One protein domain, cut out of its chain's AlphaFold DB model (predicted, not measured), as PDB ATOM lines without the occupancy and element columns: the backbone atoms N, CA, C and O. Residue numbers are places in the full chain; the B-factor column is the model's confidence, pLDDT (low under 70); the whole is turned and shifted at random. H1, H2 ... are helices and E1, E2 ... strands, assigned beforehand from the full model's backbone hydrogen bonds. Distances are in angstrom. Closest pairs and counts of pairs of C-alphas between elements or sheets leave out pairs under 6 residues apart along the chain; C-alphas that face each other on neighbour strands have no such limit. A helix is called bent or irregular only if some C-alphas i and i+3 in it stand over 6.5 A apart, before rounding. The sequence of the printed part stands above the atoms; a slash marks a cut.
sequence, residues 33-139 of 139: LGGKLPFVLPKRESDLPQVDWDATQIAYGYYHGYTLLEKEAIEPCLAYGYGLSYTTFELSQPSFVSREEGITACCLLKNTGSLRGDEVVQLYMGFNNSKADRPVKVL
ATOM      1  N   LEU A  33     -24.414  35.330 212.810       88.12
ATOM      2  CA  LEU A  33     -24.703  35.755 214.181       88.12
ATOM      3  C   LEU A  33     -25.171  37.216 214.195       88.12
ATOM      4  O   LEU A  33     -24.521  38.077 213.613       88.12
ATOM      5  N   GLY A  34     -26.274  37.493 214.895       92.38
ATOM      6  CA  GLY A  34     -26.836  38.841 215.079       92.38
ATOM      7  C   GLY A  34     -26.547  39.468 216.450       92.38
ATOM      8  O   GLY A  34     -27.258  40.377 216.873       92.38
ATOM      9  N   GLY A  35     -25.559  38.949 217.188       95.69
ATOM     10  CA  GLY A  35     -25.251  39.393 218.551       95.69
ATOM     11  C   GLY A  35     -24.815  40.860 218.614       95.69
ATOM     12  O   GLY A  35     -24.065  41.327 217.758       95.69
ATOM     13  N   LYS A  36     -25.264  41.577 219.650       97.94
ATOM     14  CA  LYS A  36     -24.911  42.979 219.927       97.94
ATOM     15  C   LYS A  36     -24.289  43.100 221.316       97.94
ATOM     16  O   LYS A  36     -24.693  42.385 222.232       97.94
ATOM     17  N   LEU A  37     -23.328  44.003 221.483       97.75
ATOM     18  CA  LEU A  37     -22.648  44.212 222.760       97.75
ATOM     19  C   LEU A  37     -23.628  44.708 223.843       97.75
ATOM     20  O   LEU A  37     -24.238  45.763 223.659       97.75
ATOM     21  N   PRO A  38     -23.738  44.024 225.000       96.81
ATOM     22  CA  PRO A  38     -24.553  44.476 226.129       96.81
ATOM     23  C   PRO A  38     -23.803  45.462 227.046       96.81
ATOM     24  O   PRO A  38     -24.261  45.773 228.143       96.81
ATOM     25  N   PHE A  39     -22.633  45.940 226.624       95.75
ATOM     26  CA  PHE A  39     -21.814  46.937 227.308       95.75
ATOM     27  C   PHE A  39     -21.076  47.790 226.273       95.75
ATOM     28  O   PHE A  39     -20.967  47.420 225.106       95.75
ATOM     29  N   VAL A  40     -20.564  48.940 226.700       96.12
ATOM     30  CA  VAL A  40     -19.684  49.771 225.872       96.12
ATOM     31  C   VAL A  40     -18.237  49.308 226.035       96.12
ATOM     32  O   VAL A  40     -17.817  48.996 227.148       96.12
ATOM     33  N   LEU A  41     -17.468  49.271 224.947       95.62
ATOM     34  CA  LEU A  41     -16.025  49.053 225.013       95.62
ATOM     35  C   LEU A  41     -15.324  50.421 224.952       95.62
ATOM     36  O   LEU A  41     -15.380  51.070 223.900       95.62
ATOM     37  N   PRO A  42     -14.685  50.897 226.035       94.56
ATOM     38  CA  PRO A  42     -14.017  52.199 226.047       94.56
ATOM     39  C   PRO A  42     -12.752  52.190 225.174       94.56
ATOM     40  O   PRO A  42     -12.201  51.130 224.866       94.56
ATOM     41  N   LYS A  43     -12.266  53.373 224.770       93.81
ATOM     42  CA  LYS A  43     -10.959  53.494 224.093       93.81
ATOM     43  C   LYS A  43      -9.806  53.362 225.087       93.81
ATOM     44  O   LYS A  43      -8.771  52.801 224.731       93.81
ATOM     45  N   ARG A  44      -9.978  53.879 226.307       92.94
ATOM     46  CA  ARG A  44      -8.989  53.841 227.388       92.94
ATOM     47  C   ARG A  44      -9.647  53.375 228.678       92.94
ATOM     48  O   ARG A  44     -10.798  53.694 228.943       92.94
ATOM     49  N   GLU A  45      -8.891  52.678 229.513       90.00
ATOM     50  CA  GLU A  45      -9.351  52.267 230.845       90.00
ATOM     51  C   GLU A  45      -9.747  53.465 231.721       90.00
ATOM     52  O   GLU A  45     -10.730  53.401 232.450       90.00
ATOM     53  N   SER A  46      -9.049  54.595 231.574       91.88
ATOM     54  CA  SER A  46      -9.351  55.847 232.277       91.88
ATOM     55  C   SER A  46     -10.704  56.468 231.916       91.88
ATOM     56  O   SER A  46     -11.124  57.396 232.595       91.88
ATOM     57  N   ASP A  47     -11.355  56.011 230.839       92.00
ATOM     58  CA  ASP A  47     -12.699  56.465 230.454       92.00
ATOM     59  C   ASP A  47     -13.800  55.732 231.258       92.00
ATOM     60  O   ASP A  47     -14.984  56.025 231.106       92.00
ATOM     61  N   LEU A  48     -13.434  54.746 232.090       85.75
ATOM     62  CA  LEU A  48     -14.337  54.053 233.007       85.75
ATOM     63  C   LEU A  48     -14.122  54.518 234.456       85.75
ATOM     64  O   LEU A  48     -13.019  54.948 234.816       85.75
ATOM     65  N   PRO A  49     -15.146  54.369 235.321       85.12
ATOM     66  CA  PRO A  49     -14.970  54.539 236.755       85.12
ATOM     67  C   PRO A  49     -13.814  53.676 237.260       85.12
ATOM     68  O   PRO A  49     -13.729  52.488 236.946       85.12
ATOM     69  N   GLN A  50     -12.927  54.283 238.044       85.00
ATOM     70  CA  GLN A  50     -11.818  53.567 238.658       85.00
ATOM     71  C   GLN A  50     -12.361  52.600 239.711       85.00
ATOM     72  O   GLN A  50     -13.173  52.981 240.557       85.00
ATOM     73  N   VAL A  51     -11.920  51.348 239.635       84.75
ATOM     74  CA  VAL A  51     -12.320  50.294 240.566       84.75
ATOM     75  C   VAL A  51     -11.201  50.097 241.575       84.75
ATOM     76  O   VAL A  51     -10.070  49.793 241.204       84.75
ATOM     77  N   ASP A  52     -11.534  50.256 242.851       89.62
ATOM     78  CA  ASP A  52     -10.716  49.760 243.951       89.62
ATOM     79  C   ASP A  52     -11.137  48.314 244.242       89.62
ATOM     80  O   ASP A  52     -12.260  48.058 244.680       89.62
ATOM     81  N   TRP A  53     -10.252  47.367 243.936       91.38
ATOM     82  CA  TRP A  53     -10.517  45.935 244.089       91.38
ATOM     83  C   TRP A  53     -10.527  45.474 245.551       91.38
ATOM     84  O   TRP A  53     -11.099  44.424 245.837       91.38
ATOM     85  N   ASP A  54      -9.945  46.260 246.463       95.44
ATOM     86  CA  ASP A  54      -9.924  45.985 247.902       95.44
ATOM     87  C   ASP A  54     -11.068  46.700 248.646       95.44
ATOM     88  O   ASP A  54     -11.254  46.515 249.855       95.44
ATOM     89  N   ALA A  55     -11.867  47.507 247.938       93.44
ATOM     90  CA  ALA A  55     -12.976  48.234 248.533       93.44
ATOM     91  C   ALA A  55     -14.046  47.284 249.092       93.44
ATOM     92  O   ALA A  55     -14.578  46.410 248.409       93.44
ATOM     93  N   THR A  56     -14.447  47.521 250.342       96.06
ATOM     94  CA  THR A  56     -15.563  46.809 250.991       96.06
ATOM     95  C   THR A  56     -16.926  47.432 250.685       96.06
ATOM     96  O   THR A  56     -17.963  46.840 250.987       96.06
ATOM     97  N   GLN A  57     -16.940  48.620 250.074       92.62
ATOM     98  CA  GLN A  57     -18.137  49.323 249.630       92.62
ATOM     99  C   GLN A  57     -17.823  50.175 248.397       92.62
ATOM    100  O   GLN A  57     -16.788  50.832 248.334       92.62
ATOM    101  N   ILE A  58     -18.762  50.222 247.450       88.25
ATOM    102  CA  ILE A  58     -18.705  51.104 246.283       88.25
ATOM    103  C   ILE A  58     -20.015  51.884 246.154       88.25
ATOM    104  O   ILE A  58     -21.104  51.331 246.322       88.25
ATOM    105  N   ALA A  59     -19.917  53.180 245.865       85.19
ATOM    106  CA  ALA A  59     -21.066  54.009 245.528       85.19
ATOM    107  C   ALA A  59     -21.222  54.048 244.005       85.19
ATOM    108  O   ALA A  59     -20.356  54.565 243.303       85.19
ATOM    109  N   TYR A  60     -22.327  53.507 243.493       81.62
ATOM    110  CA  TYR A  60     -22.647  53.622 242.074       81.62
ATOM    111  C   TYR A  60     -23.237  54.998 241.771       81.62
ATOM    112  O   TYR A  60     -24.232  55.412 242.367       81.62
ATOM    113  N   GLY A  61     -22.610  55.698 240.828       85.81
ATOM    114  CA  GLY A  61     -23.143  56.935 240.280       85.81
ATOM    115  C   GLY A  61     -24.363  56.689 239.393       85.81
ATOM    116  O   GLY A  61     -24.592  55.590 238.886       85.81
ATOM    117  N   TYR A  62     -25.133  57.753 239.168       90.81
ATOM    118  CA  TYR A  62     -26.268  57.726 238.247       90.81
ATOM    119  C   TYR A  62     -25.839  57.398 236.806       90.81
ATOM    120  O   TYR A  62     -26.528  56.657 236.108       90.81
ATOM    121  N   TYR A  63     -24.670  57.892 236.388       92.00
ATOM    122  CA  TYR A  63     -24.075  57.620 235.083       92.00
ATOM    123  C   TYR A  63     -23.112  56.438 235.137       92.00
ATOM    124  O   TYR A  63     -22.222  56.386 235.983       92.00
ATOM    125  N   HIS A  64     -23.270  55.511 234.198       91.06
ATOM    126  CA  HIS A  64     -22.390  54.357 234.022       91.06
ATOM    127  C   HIS A  64     -22.491  53.814 232.589       91.06
ATOM    128  O   HIS A  64     -23.446  54.093 231.857       91.06
ATOM    129  N   GLY A  65     -21.498  53.026 232.170       93.12
ATOM    130  CA  GLY A  65     -21.476  52.419 230.838       93.12
ATOM    131  C   GLY A  65     -21.599  53.461 229.720       93.12
ATOM    132  O   GLY A  65     -20.972  54.516 229.778       93.12
ATOM    133  N   TYR A  66     -22.422  53.181 228.703       96.19
ATOM    134  CA  TYR A  66     -22.572  54.090 227.559       96.19
ATOM    135  C   TYR A  66     -23.149  55.454 227.952       96.19
ATOM    136  O   TYR A  66     -22.778  56.454 227.349       96.19
ATOM    137  N   THR A  67     -24.002  55.514 228.982       95.62
ATOM    138  CA  THR A  67     -24.608  56.782 229.419       95.62
ATOM    139  C   THR A  67     -23.576  57.741 230.006       95.62
ATOM    140  O   THR A  67     -23.706  58.946 229.809       95.62
ATOM    141  N   LEU A  68     -22.542  57.220 230.680       94.25
ATOM    142  CA  LEU A  68     -21.423  58.016 231.188       94.25
ATOM    143  C   LEU A  68     -20.565  58.547 230.038       94.25
ATOM    144  O   LEU A  68     -20.380  59.755 229.932       94.25
ATOM    145  N   LEU A  69     -20.120  57.664 229.137       96.06
ATOM    146  CA  LEU A  69     -19.289  58.061 227.995       96.06
ATOM    147  C   LEU A  69     -20.002  59.093 227.108       96.06
ATOM    148  O   LEU A  69     -19.398  60.089 226.720       96.06
ATOM    149  N   GLU A  70     -21.296  58.910 226.829       95.25
ATOM    150  CA  GLU A  70     -22.076  59.884 226.057       95.25
ATOM    151  C   GLU A  70     -22.239  61.218 226.794       95.25
ATOM    152  O   GLU A  70     -22.158  62.274 226.164       95.25
ATOM    153  N   LYS A  71     -22.437  61.193 228.119       93.81
ATOM    154  CA  LYS A  71     -22.544  62.406 228.942       93.81
ATOM    155  C   LYS A  71     -21.253  63.222 228.931       93.81
ATOM    156  O   LYS A  71     -21.313  64.448 228.908       93.81
ATOM    157  N   GLU A  72     -20.112  62.546 228.920       94.62
ATOM    158  CA  GLU A  72     -18.780  63.155 228.899       94.62
ATOM    159  C   GLU A  72     -18.257  63.421 227.477       94.62
ATOM    160  O   GLU A  72     -17.127  63.876 227.308       94.62
ATOM    161  N   ALA A  73     -19.076  63.167 226.448       95.56
ATOM    162  CA  ALA A  73     -18.705  63.282 225.036       95.56
ATOM    163  C   ALA A  73     -17.445  62.468 224.662       95.56
ATOM    164  O   ALA A  73     -16.658  62.866 223.800       95.56
ATOM    165  N   ILE A  74     -17.265  61.308 225.298       96.62
ATOM    166  CA  ILE A  74     -16.175  60.369 225.038       96.62
ATOM    167  C   ILE A  74     -16.623  59.353 223.987       96.62
ATOM    168  O   ILE A  74     -17.586  58.608 224.163       96.62
ATOM    169  N   GLU A  75     -15.884  59.286 222.883       95.81
ATOM    170  CA  GLU A  75     -16.143  58.321 221.817       95.81
ATOM    171  C   GLU A  75     -15.641  56.917 222.213       95.81
ATOM    172  O   GLU A  75     -14.447  56.755 222.495       95.81
ATOM    173  N   PRO A  76     -16.498  55.878 222.203       96.06
ATOM    174  CA  PRO A  76     -16.091  54.524 222.565       96.06
ATOM    175  C   PRO A  76     -15.249  53.852 221.470       96.06
ATOM    176  O   PRO A  76     -15.225  54.277 220.317       96.06
ATOM    177  N   CYS A  77     -14.568  52.758 221.819       95.75
ATOM    178  CA  CYS A  77     -13.938  51.877 220.834       95.75
ATOM    179  C   CYS A  77     -15.002  51.082 220.065       95.75
ATOM    180  O   CYS A  77     -14.949  51.010 218.839       95.75
ATOM    181  N   LEU A  78     -15.979  50.528 220.793       96.44
ATOM    182  CA  LEU A  78     -17.205  49.934 220.260       96.44
ATOM    183  C   LEU A  78     -18.382  50.388 221.128       96.44
ATOM    184  O   LEU A  78     -18.329  50.290 222.356       96.44
ATOM    185  N   ALA A  79     -19.432  50.905 220.494       96.94
ATOM    186  CA  ALA A  79     -20.610  51.403 221.194       96.94
ATOM    187  C   ALA A  79     -21.415  50.267 221.851       96.94
ATOM    188  O   ALA A  79     -21.386  49.121 221.400       96.94
ATOM    189  N   TYR A  80     -22.185  50.605 222.886       97.75
ATOM    190  CA  TYR A  80     -23.239  49.718 223.377       97.75
ATOM    191  C   TYR A  80     -24.210  49.389 222.236       97.75
ATOM    192  O   TYR A  80     -24.513  50.245 221.404       97.75
ATOM    193  N   GLY A  81     -24.655  48.136 222.162       97.88
ATOM    194  CA  GLY A  81     -25.521  47.668 221.086       97.88
ATOM    195  C   GLY A  81     -24.817  47.481 219.737       97.88
ATOM    196  O   GLY A  81     -25.489  47.155 218.758       97.88
ATOM    197  N   TYR A  82     -23.491  47.649 219.654       97.88
ATOM    198  CA  TYR A  82     -22.729  47.385 218.433       97.88
ATOM    199  C   TYR A  82     -22.637  45.883 218.147       97.88
ATOM    200  O   TYR A  82     -22.370  45.082 219.040       97.88
ATOM    201  N   GLY A  83     -22.800  45.507 216.883       97.12
ATOM    202  CA  GLY A  83     -22.559  44.154 216.397       97.12
ATOM    203  C   GLY A  83     -22.855  44.064 214.908       97.12
ATOM    204  O   GLY A  83     -23.808  44.677 214.419       97.12
ATOM    205  N   LEU A  84     -22.005  43.343 214.187       96.44
ATOM    206  CA  LEU A  84     -22.089  43.189 212.738       96.44
ATOM    207  C   LEU A  84     -22.914  41.954 212.366       96.44
ATOM    208  O   LEU A  84     -23.211  41.116 213.211       96.44
ATOM    209  N   SER A  85     -23.257  41.847 211.085       97.12
ATOM    210  CA  SER A  85     -23.896  40.677 210.487       97.12
ATOM    211  C   SER A  85     -23.240  40.377 209.139       97.12
ATOM    212  O   SER A  85     -22.677  41.270 208.507       97.12
ATOM    213  N   TYR A  86     -23.320  39.126 208.680       97.25
ATOM    214  CA  TYR A  86     -22.913  38.751 207.318       97.25
ATOM    215  C   TYR A  86     -23.943  39.137 206.250       97.25
ATOM    216  O   TYR A  86     -23.680  38.990 205.058       97.25
ATOM    217  N   THR A  87     -25.110  39.631 206.661       97.69
ATOM    218  CA  THR A  87     -26.088  40.260 205.773       97.69
ATOM    219  C   THR A  87     -26.281  41.723 206.159       97.69
ATOM    220  O   THR A  87     -25.807  42.173 207.201       97.69
ATOM    221  N   THR A  88     -26.977  42.478 205.320       98.12
ATOM    222  CA  THR A  88     -27.306  43.880 205.577       98.12
ATOM    223  C   THR A  88     -28.791  44.040 205.849       98.12
ATOM    224  O   THR A  88     -29.622  43.338 205.270       98.12
ATOM    225  N   PHE A  89     -29.128  44.998 206.710       98.12
ATOM    226  CA  PHE A  89     -30.504  45.347 207.024       98.12
ATOM    227  C   PHE A  89     -30.752  46.828 206.777       98.12
ATOM    228  O   PHE A  89     -29.896  47.671 207.038       98.12
ATOM    229  N   GLU A  90     -31.942  47.136 206.285       98.31
ATOM    230  CA  GLU A  90     -32.439  48.495 206.137       98.31
ATOM    231  C   GLU A  90     -33.619  48.694 207.086       98.31
ATOM    232  O   GLU A  90     -34.614  47.962 207.028       98.31
ATOM    233  N   LEU A  91     -33.496  49.692 207.960       97.62
ATOM    234  CA  LEU A  91     -34.586  50.181 208.790       97.62
ATOM    235  C   LEU A  91     -35.237  51.372 208.085       97.62
ATOM    236  O   LEU A  91     -34.552  52.323 207.711       97.62
ATOM    237  N   SER A  92     -36.554  51.350 207.924       98.00
ATOM    238  CA  SER A  92     -37.285  52.413 207.235       98.00
ATOM    239  C   SER A  92     -38.635  52.692 207.890       98.00
ATOM    240  O   SER A  92     -39.108  51.935 208.739       98.00
ATOM    241  N   GLN A  93     -39.249  53.811 207.501       97.50
ATOM    242  CA  GLN A  93     -40.579  54.235 207.955       97.50
ATOM    243  C   GLN A  93     -40.756  54.230 209.489       97.50
ATOM    244  O   GLN A  93     -41.723  53.647 209.989       97.50
ATOM    245  N   PRO A  94     -39.845  54.855 210.264       96.62
ATOM    246  CA  PRO A  94     -40.047  54.962 211.698       96.62
ATOM    247  C   PRO A  94     -41.289  55.813 211.982       96.62
ATOM    248  O   PRO A  94     -41.460  56.903 211.434       96.62
ATOM    249  N   SER A  95     -42.154  55.318 212.855       96.75
ATOM    250  CA  SER A  95     -43.325  56.033 213.347       96.75
ATOM    251  C   SER A  95     -43.444  55.858 214.851       96.75
ATOM    252  O   SER A  95     -43.122  54.805 215.401       96.75
ATOM    253  N   PHE A  96     -43.897  56.917 215.514       96.06
ATOM    254  CA  PHE A  96     -44.015  56.980 216.963       96.06
ATOM    255  C   PHE A  96     -45.395  57.518 217.310       96.06
ATOM    256  O   PHE A  96     -45.782  58.590 216.843       96.06
ATOM    257  N   VAL A  97     -46.135  56.779 218.127       96.00
ATOM    258  CA  VAL A  97     -47.454  57.183 218.609       96.00
ATOM    259  C   VAL A  97     -47.401  57.247 220.124       96.00
ATOM    260  O   VAL A  97     -47.252  56.225 220.788       96.00
ATOM    261  N   SER A  98     -47.524  58.458 220.666       94.38
ATOM    262  CA  SER A  98     -47.663  58.668 222.106       94.38
ATOM    263  C   SER A  98     -49.125  58.505 222.509       94.38
ATOM    264  O   SER A  98     -50.013  59.107 221.903       94.38
ATOM    265  N   ARG A  99     -49.371  57.711 223.546       93.19
ATOM    266  CA  ARG A  99     -50.665  57.517 224.209       93.19
ATOM    267  C   ARG A  99     -50.481  57.698 225.716       93.19
ATOM    268  O   ARG A  99     -49.352  57.833 226.180       93.19
ATOM    269  N   GLU A 100     -51.570  57.692 226.481       93.06
ATOM    270  CA  GLU A 100     -51.495  57.772 227.952       93.06
ATOM    271  C   GLU A 100     -50.655  56.634 228.557       93.06
ATOM    272  O   GLU A 100     -49.935  56.843 229.527       93.06
ATOM    273  N   GLU A 101     -50.688  55.452 227.939       90.81
ATOM    274  CA  GLU A 101     -49.987  54.244 228.396       90.81
ATOM    275  C   GLU A 101     -48.492  54.209 228.020       90.81
ATOM    276  O   GLU A 101     -47.757  53.349 228.501       90.81
ATOM    277  N   GLY A 102     -48.024  55.124 227.161       91.06
ATOM    278  CA  GLY A 102     -46.632  55.170 226.714       91.06
ATOM    279  C   GLY A 102     -46.469  55.477 225.227       91.06
ATOM    280  O   GLY A 102     -47.339  56.067 224.585       91.06
ATOM    281  N   ILE A 103     -45.320  55.091 224.672       92.44
ATOM    282  CA  ILE A 103     -44.965  55.331 223.269       92.44
ATOM    283  C   ILE A 103     -44.929  53.997 222.530       92.44
ATOM    284  O   ILE A 103     -44.171  53.100 222.886       92.44
ATOM    285  N   THR A 104     -45.714  53.882 221.463       94.94
ATOM    286  CA  THR A 104     -45.586  52.797 220.489       94.94
ATOM    287  C   THR A 104     -44.672  53.255 219.362       94.94
ATOM    288  O   THR A 104     -44.987  54.226 218.674       94.94
ATOM    289  N   ALA A 105     -43.556  52.555 219.166       95.56
ATOM    290  CA  ALA A 105     -42.660  52.755 218.034       95.56
ATOM    291  C   ALA A 105     -42.831  51.616 217.023       95.56
ATOM    292  O   ALA A 105     -42.805  50.444 217.396       95.56
ATOM    293  N   CYS A 106     -42.966  51.963 215.748       96.62
ATOM    294  CA  CYS A 106     -43.042  51.014 214.643       96.62
ATOM    295  C   CYS A 106     -42.016  51.388 213.576       96.62
ATOM    296  O   CYS A 106     -41.767  52.564 213.324       96.62
ATOM    297  N   CYS A 107     -41.453  50.386 212.915       97.31
ATOM    298  CA  CYS A 107     -40.586  50.560 211.756       97.31
ATOM    299  C   CYS A 107     -40.672  49.320 210.867       97.31
ATOM    300  O   CYS A 107     -41.104  48.252 211.306       97.31
ATOM    301  N   LEU A 108     -40.250  49.464 209.616       98.19
ATOM    302  CA  LEU A 108     -40.029  48.339 208.723       98.19
ATOM    303  C   LEU A 108     -38.557  47.953 208.766       98.19
ATOM    304  O   LEU A 108     -37.683  48.797 208.565       98.19
ATOM    305  N   LEU A 109     -38.301  46.669 208.985       98.00
ATOM    306  CA  LEU A 109     -36.976  46.077 208.919       98.00
ATOM    307  C   LEU A 109     -36.917  45.139 207.715       98.00
ATOM    308  O   LEU A 109     -37.687  44.181 207.628       98.00
ATOM    309  N   LYS A 110     -36.001  45.407 206.786       98.38
ATOM    310  CA  LYS A 110     -35.794  44.588 205.590       98.38
ATOM    311  C   LYS A 110     -34.380  44.025 205.577       98.38
ATOM    312  O   LYS A 110     -33.421  44.782 205.650       98.38
ATOM    313  N   ASN A 111     -34.249  42.712 205.409       98.38
ATOM    314  CA  ASN A 111     -32.976  42.103 205.032       98.38
ATOM    315  C   ASN A 111     -32.706  42.408 203.550       98.38
ATOM    316  O   ASN A 111     -33.506  42.047 202.683       98.38
ATOM    317  N   THR A 112     -31.626  43.132 203.275       98.44
ATOM    318  CA  THR A 112     -31.234  43.588 201.934       98.44
ATOM    319  C   THR A 112     -30.066  42.802 201.349       98.44
ATOM    320  O   THR A 112     -29.754  42.982 200.174       98.44
ATOM    321  N   GLY A 113     -29.433  41.933 202.138       97.56
ATOM    322  CA  GLY A 113     -28.369  41.058 201.661       97.56
ATOM    323  C   GLY A 113     -28.881  39.704 201.162       97.56
ATOM    324  O   GLY A 113     -30.081  39.443 201.074       97.56
ATOM    325  N   SER A 114     -27.939  38.831 200.806       96.50
ATOM    326  CA  SER A 114     -28.211  37.499 200.246       96.50
ATOM    327  C   SER A 114     -28.264  36.384 201.292       96.50
ATOM    328  O   SER A 114     -28.644  35.260 200.964       96.50
ATOM    329  N   LEU A 115     -27.883  36.672 202.539       95.88
ATOM    330  CA  LEU A 115     -27.831  35.692 203.620       95.88
ATOM    331  C   LEU A 115     -28.985  35.898 204.599       95.88
ATOM    332  O   LEU A 115     -29.401  37.020 204.893       95.88
ATOM    333  N   ARG A 116     -29.483  34.796 205.164       95.50
ATOM    334  CA  ARG A 116     -30.381  34.862 206.320       95.50
ATOM    335  C   ARG A 116     -29.618  35.441 207.517       95.50
ATOM    336  O   ARG A 116     -28.428  35.186 207.690       95.50
ATOM    337  N   GLY A 117     -30.307  36.207 208.349       95.12
ATOM    338  CA  GLY A 117     -29.766  36.742 209.589       95.12
ATOM    339  C   GLY A 117     -30.864  37.375 210.424       95.12
ATOM    340  O   GLY A 117     -31.961  37.617 209.913       95.12
ATOM    341  N   ASP A 118     -30.520  37.676 211.666       94.75
ATOM    342  CA  ASP A 118     -31.371  38.389 212.610       94.75
ATOM    343  C   ASP A 118     -30.766  39.770 212.900       94.75
ATOM    344  O   ASP A 118     -29.547  39.949 212.840       94.75
ATOM    345  N   GLU A 119     -31.617  40.741 213.225       97.19
ATOM    346  CA  GLU A 119     -31.220  42.105 213.581       97.19
ATOM    347  C   GLU A 119     -31.919  42.534 214.874       97.19
ATOM    348  O   GLU A 119     -33.072  42.180 215.124       97.19
ATOM    349  N   VAL A 120     -31.217  43.317 215.691       97.50
ATOM    350  CA  VAL A 120     -31.717  43.854 216.957       97.50
ATOM    351  C   VAL A 120     -31.993  45.341 216.771       97.50
ATOM    352  O   VAL A 120     -31.081  46.168 216.815       97.50
ATOM    353  N   VAL A 121     -33.268  45.686 216.590       96.88
ATOM    354  CA  VAL A 121     -33.718  47.083 216.538       96.88
ATOM    355  C   VAL A 121     -33.712  47.668 217.949       96.88
ATOM    356  O   VAL A 121     -34.336  47.121 218.856       96.88
ATOM    357  N   GLN A 122     -33.010  48.784 218.132       97.00
ATOM    358  CA  GLN A 122     -32.852  49.458 219.421       97.00
ATOM    359  C   GLN A 122     -33.542  50.825 219.373       97.00
ATOM    360  O   GLN A 122     -33.242  51.644 218.503       97.00
ATOM    361  N   LEU A 123     -34.469  51.070 220.301       96.00
ATOM    362  CA  LEU A 123     -35.130  52.361 220.482       96.00
ATOM    363  C   LEU A 123     -34.435  53.109 221.613       96.00
ATOM    364  O   LEU A 123     -34.342  52.578 222.705       96.00
ATOM    365  N   TYR A 124     -33.992  54.338 221.363       95.94
ATOM    366  CA  TYR A 124     -33.399  55.183 222.394       95.94
ATOM    367  C   TYR A 124     -34.233  56.444 222.607       95.94
ATOM    368  O   TYR A 124     -34.586  57.136 221.651       95.94
ATOM    369  N   MET A 125     -34.489  56.775 223.868       94.31
ATOM    370  CA  MET A 125     -35.244  57.949 224.293       94.31
ATOM    371  C   MET A 125     -34.297  59.038 224.803       94.31
ATOM    372  O   MET A 125     -33.592  58.839 225.789       94.31
ATOM    373  N   GLY A 126     -34.284  60.194 224.130       94.75
ATOM    374  CA  GLY A 126     -33.500  61.373 224.522       94.75
ATOM    375  C   GLY A 126     -34.274  62.369 225.392       94.75
ATOM    376  O   GLY A 126     -35.506  62.363 225.425       94.75
ATOM    377  N   PHE A 127     -33.555  63.269 226.073       92.44
ATOM    378  CA  PHE A 127     -34.127  64.173 227.087       92.44
ATOM    379  C   PHE A 127     -33.796  65.665 226.883       92.44
ATOM    380  O   PHE A 127     -33.555  66.382 227.854       92.44
ATOM    381  N   ASN A 128     -33.836  66.158 225.639       84.38
ATOM    382  CA  ASN A 128     -33.352  67.497 225.246       84.38
ATOM    383  C   ASN A 128     -33.959  68.707 225.993       84.38
ATOM    384  O   ASN A 128     -33.404  69.794 225.903       84.38
ATOM    385  N   ASN A 129     -35.059  68.540 226.738       85.25
ATOM    386  CA  ASN A 129     -35.729  69.610 227.497       85.25
ATOM    387  C   ASN A 129     -36.008  69.228 228.963       85.25
ATOM    388  O   ASN A 129     -36.963  69.712 229.579       85.25
ATOM    389  N   SER A 130     -35.227  68.309 229.530       92.31
ATOM    390  CA  SER A 130     -35.377  67.933 230.936       92.31
ATOM    391  C   SER A 130     -34.951  69.073 231.869       92.31
ATOM    392  O   SER A 130     -33.897  69.673 231.690       92.31
ATOM    393  N   LYS A 131     -35.751  69.339 232.910       93.12
ATOM    394  CA  LYS A 131     -35.367  70.224 234.031       93.12
ATOM    395  C   LYS A 131     -34.424  69.546 235.032       93.12
ATOM    396  O   LYS A 131     -33.842  70.221 235.871       93.12
ATOM    397  N   ALA A 132     -34.331  68.220 234.974       94.19
ATOM    398  CA  ALA A 132     -33.431  67.418 235.791       94.19
ATOM    399  C   ALA A 132     -32.246  66.936 234.952       94.19
ATOM    400  O   ALA A 132     -32.394  66.715 233.745       94.19
ATOM    401  N   ASP A 133     -31.106  66.724 235.602       93.69
ATOM    402  CA  ASP A 133     -29.950  66.107 234.965       93.69
ATOM    403  C   ASP A 133     -30.276  64.668 234.523       93.69
ATOM    404  O   ASP A 133     -30.851  63.888 235.285       93.69
ATOM    405  N   ARG A 134     -29.981  64.345 233.259       95.81
ATOM    406  CA  ARG A 134     -30.302  63.059 232.621       95.81
ATOM    407  C   ARG A 134     -29.196  62.615 231.659       95.81
ATOM    408  O   ARG A 134     -28.444  63.468 231.161       95.81
ATOM    409  N   PRO A 135     -29.128  61.303 231.346       95.50
ATOM    410  CA  PRO A 135     -28.372  60.800 230.203       95.50
ATOM    411  C   PRO A 135     -28.772  61.511 228.916       95.50
ATOM    412  O   PRO A 135     -29.885  62.018 228.799       95.50
ATOM    413  N   VAL A 136     -27.874  61.517 227.933       95.38
ATOM    414  CA  VAL A 136     -28.180  62.047 226.595       95.38
ATOM    415  C   VAL A 136     -29.372  61.292 225.997       95.38
ATOM    416  O   VAL A 136     -30.313  61.901 225.485       95.38
ATOM    417  N   LYS A 137     -29.355  59.964 226.136       95.94
ATOM    418  CA  LYS A 137     -30.445  59.049 225.806       95.94
ATOM    419  C   LYS A 137     -30.349  57.779 226.653       95.94
ATOM    420  O   LYS A 137     -29.291  57.483 227.207       95.94
ATOM    421  N   VAL A 138     -31.442  57.032 226.726       95.56
ATOM    422  CA  VAL A 138     -31.496  55.689 227.324       95.56
ATOM    423  C   VAL A 138     -32.191  54.725 226.371       95.56
ATOM    424  O   VAL A 138     -33.104  55.150 225.663       95.56
ATOM    425  N   LEU A 139     -31.727  53.475 226.326       95.00
ATOM    426  CA  LEU A 139     -32.436  52.359 225.688       95.00
ATOM    427  C   LEU A 139     -33.773  52.105 226.404       95.00
ATOM    428  O   LEU A 139     -33.759  52.137 227.656       95.00
TER     429      LEU A 139
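This is residues 33 to 139 of the 139 residues of the protein "Glyco_hydro_3_C domain-containing protein" of Paenibacillus baekrokdamisoli (UniProt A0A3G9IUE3). What shape appears? There is little regular structure: a long, bent two-stranded hairpin, E1 and E2, stands beside loops that hold one short helix, H1, and residues 50 to 59 stick out. What is printed? The printed part has 107 residues, with H1, E1, E2 in chain order, an antiparallel sheet E1 - E2, and a mixed class with only 28 residues in named elements. How compact is it? It is loose, with radius of gyration of the C-alphas 17.6 A and spans of 50 by 39 by 24 A.

How do the strands pair? E1, residues 89 to 99, and E2, residues 102 to 111, form an antiparallel hairpin at 165 degrees; N 92 and O 108, 2.9 A apart, are within hydrogen-bond range. E1 bends by 52 degrees at residue 93. Where is the helix? H1, residues 65 to 71, is apart from E2, and its every O i to N i+4 pair is within hydrogen-bond range.

How long are the strands? E1 spans 29.2 A from C-alpha 89 at (-30.504, 45.347, 207.024), and E2 28.8 A to C-alpha 111 at (-32.976, 42.103, 205.032). And H1? It spans 10.2 A.

How large? The farthest C-alphas, of Thr 56 and Ser 114, are 53.1 A apart. Any cut or doubt? The printed part has no cut, the H1 to E1 link is long, and no printed residue is under 70 in pLDDT.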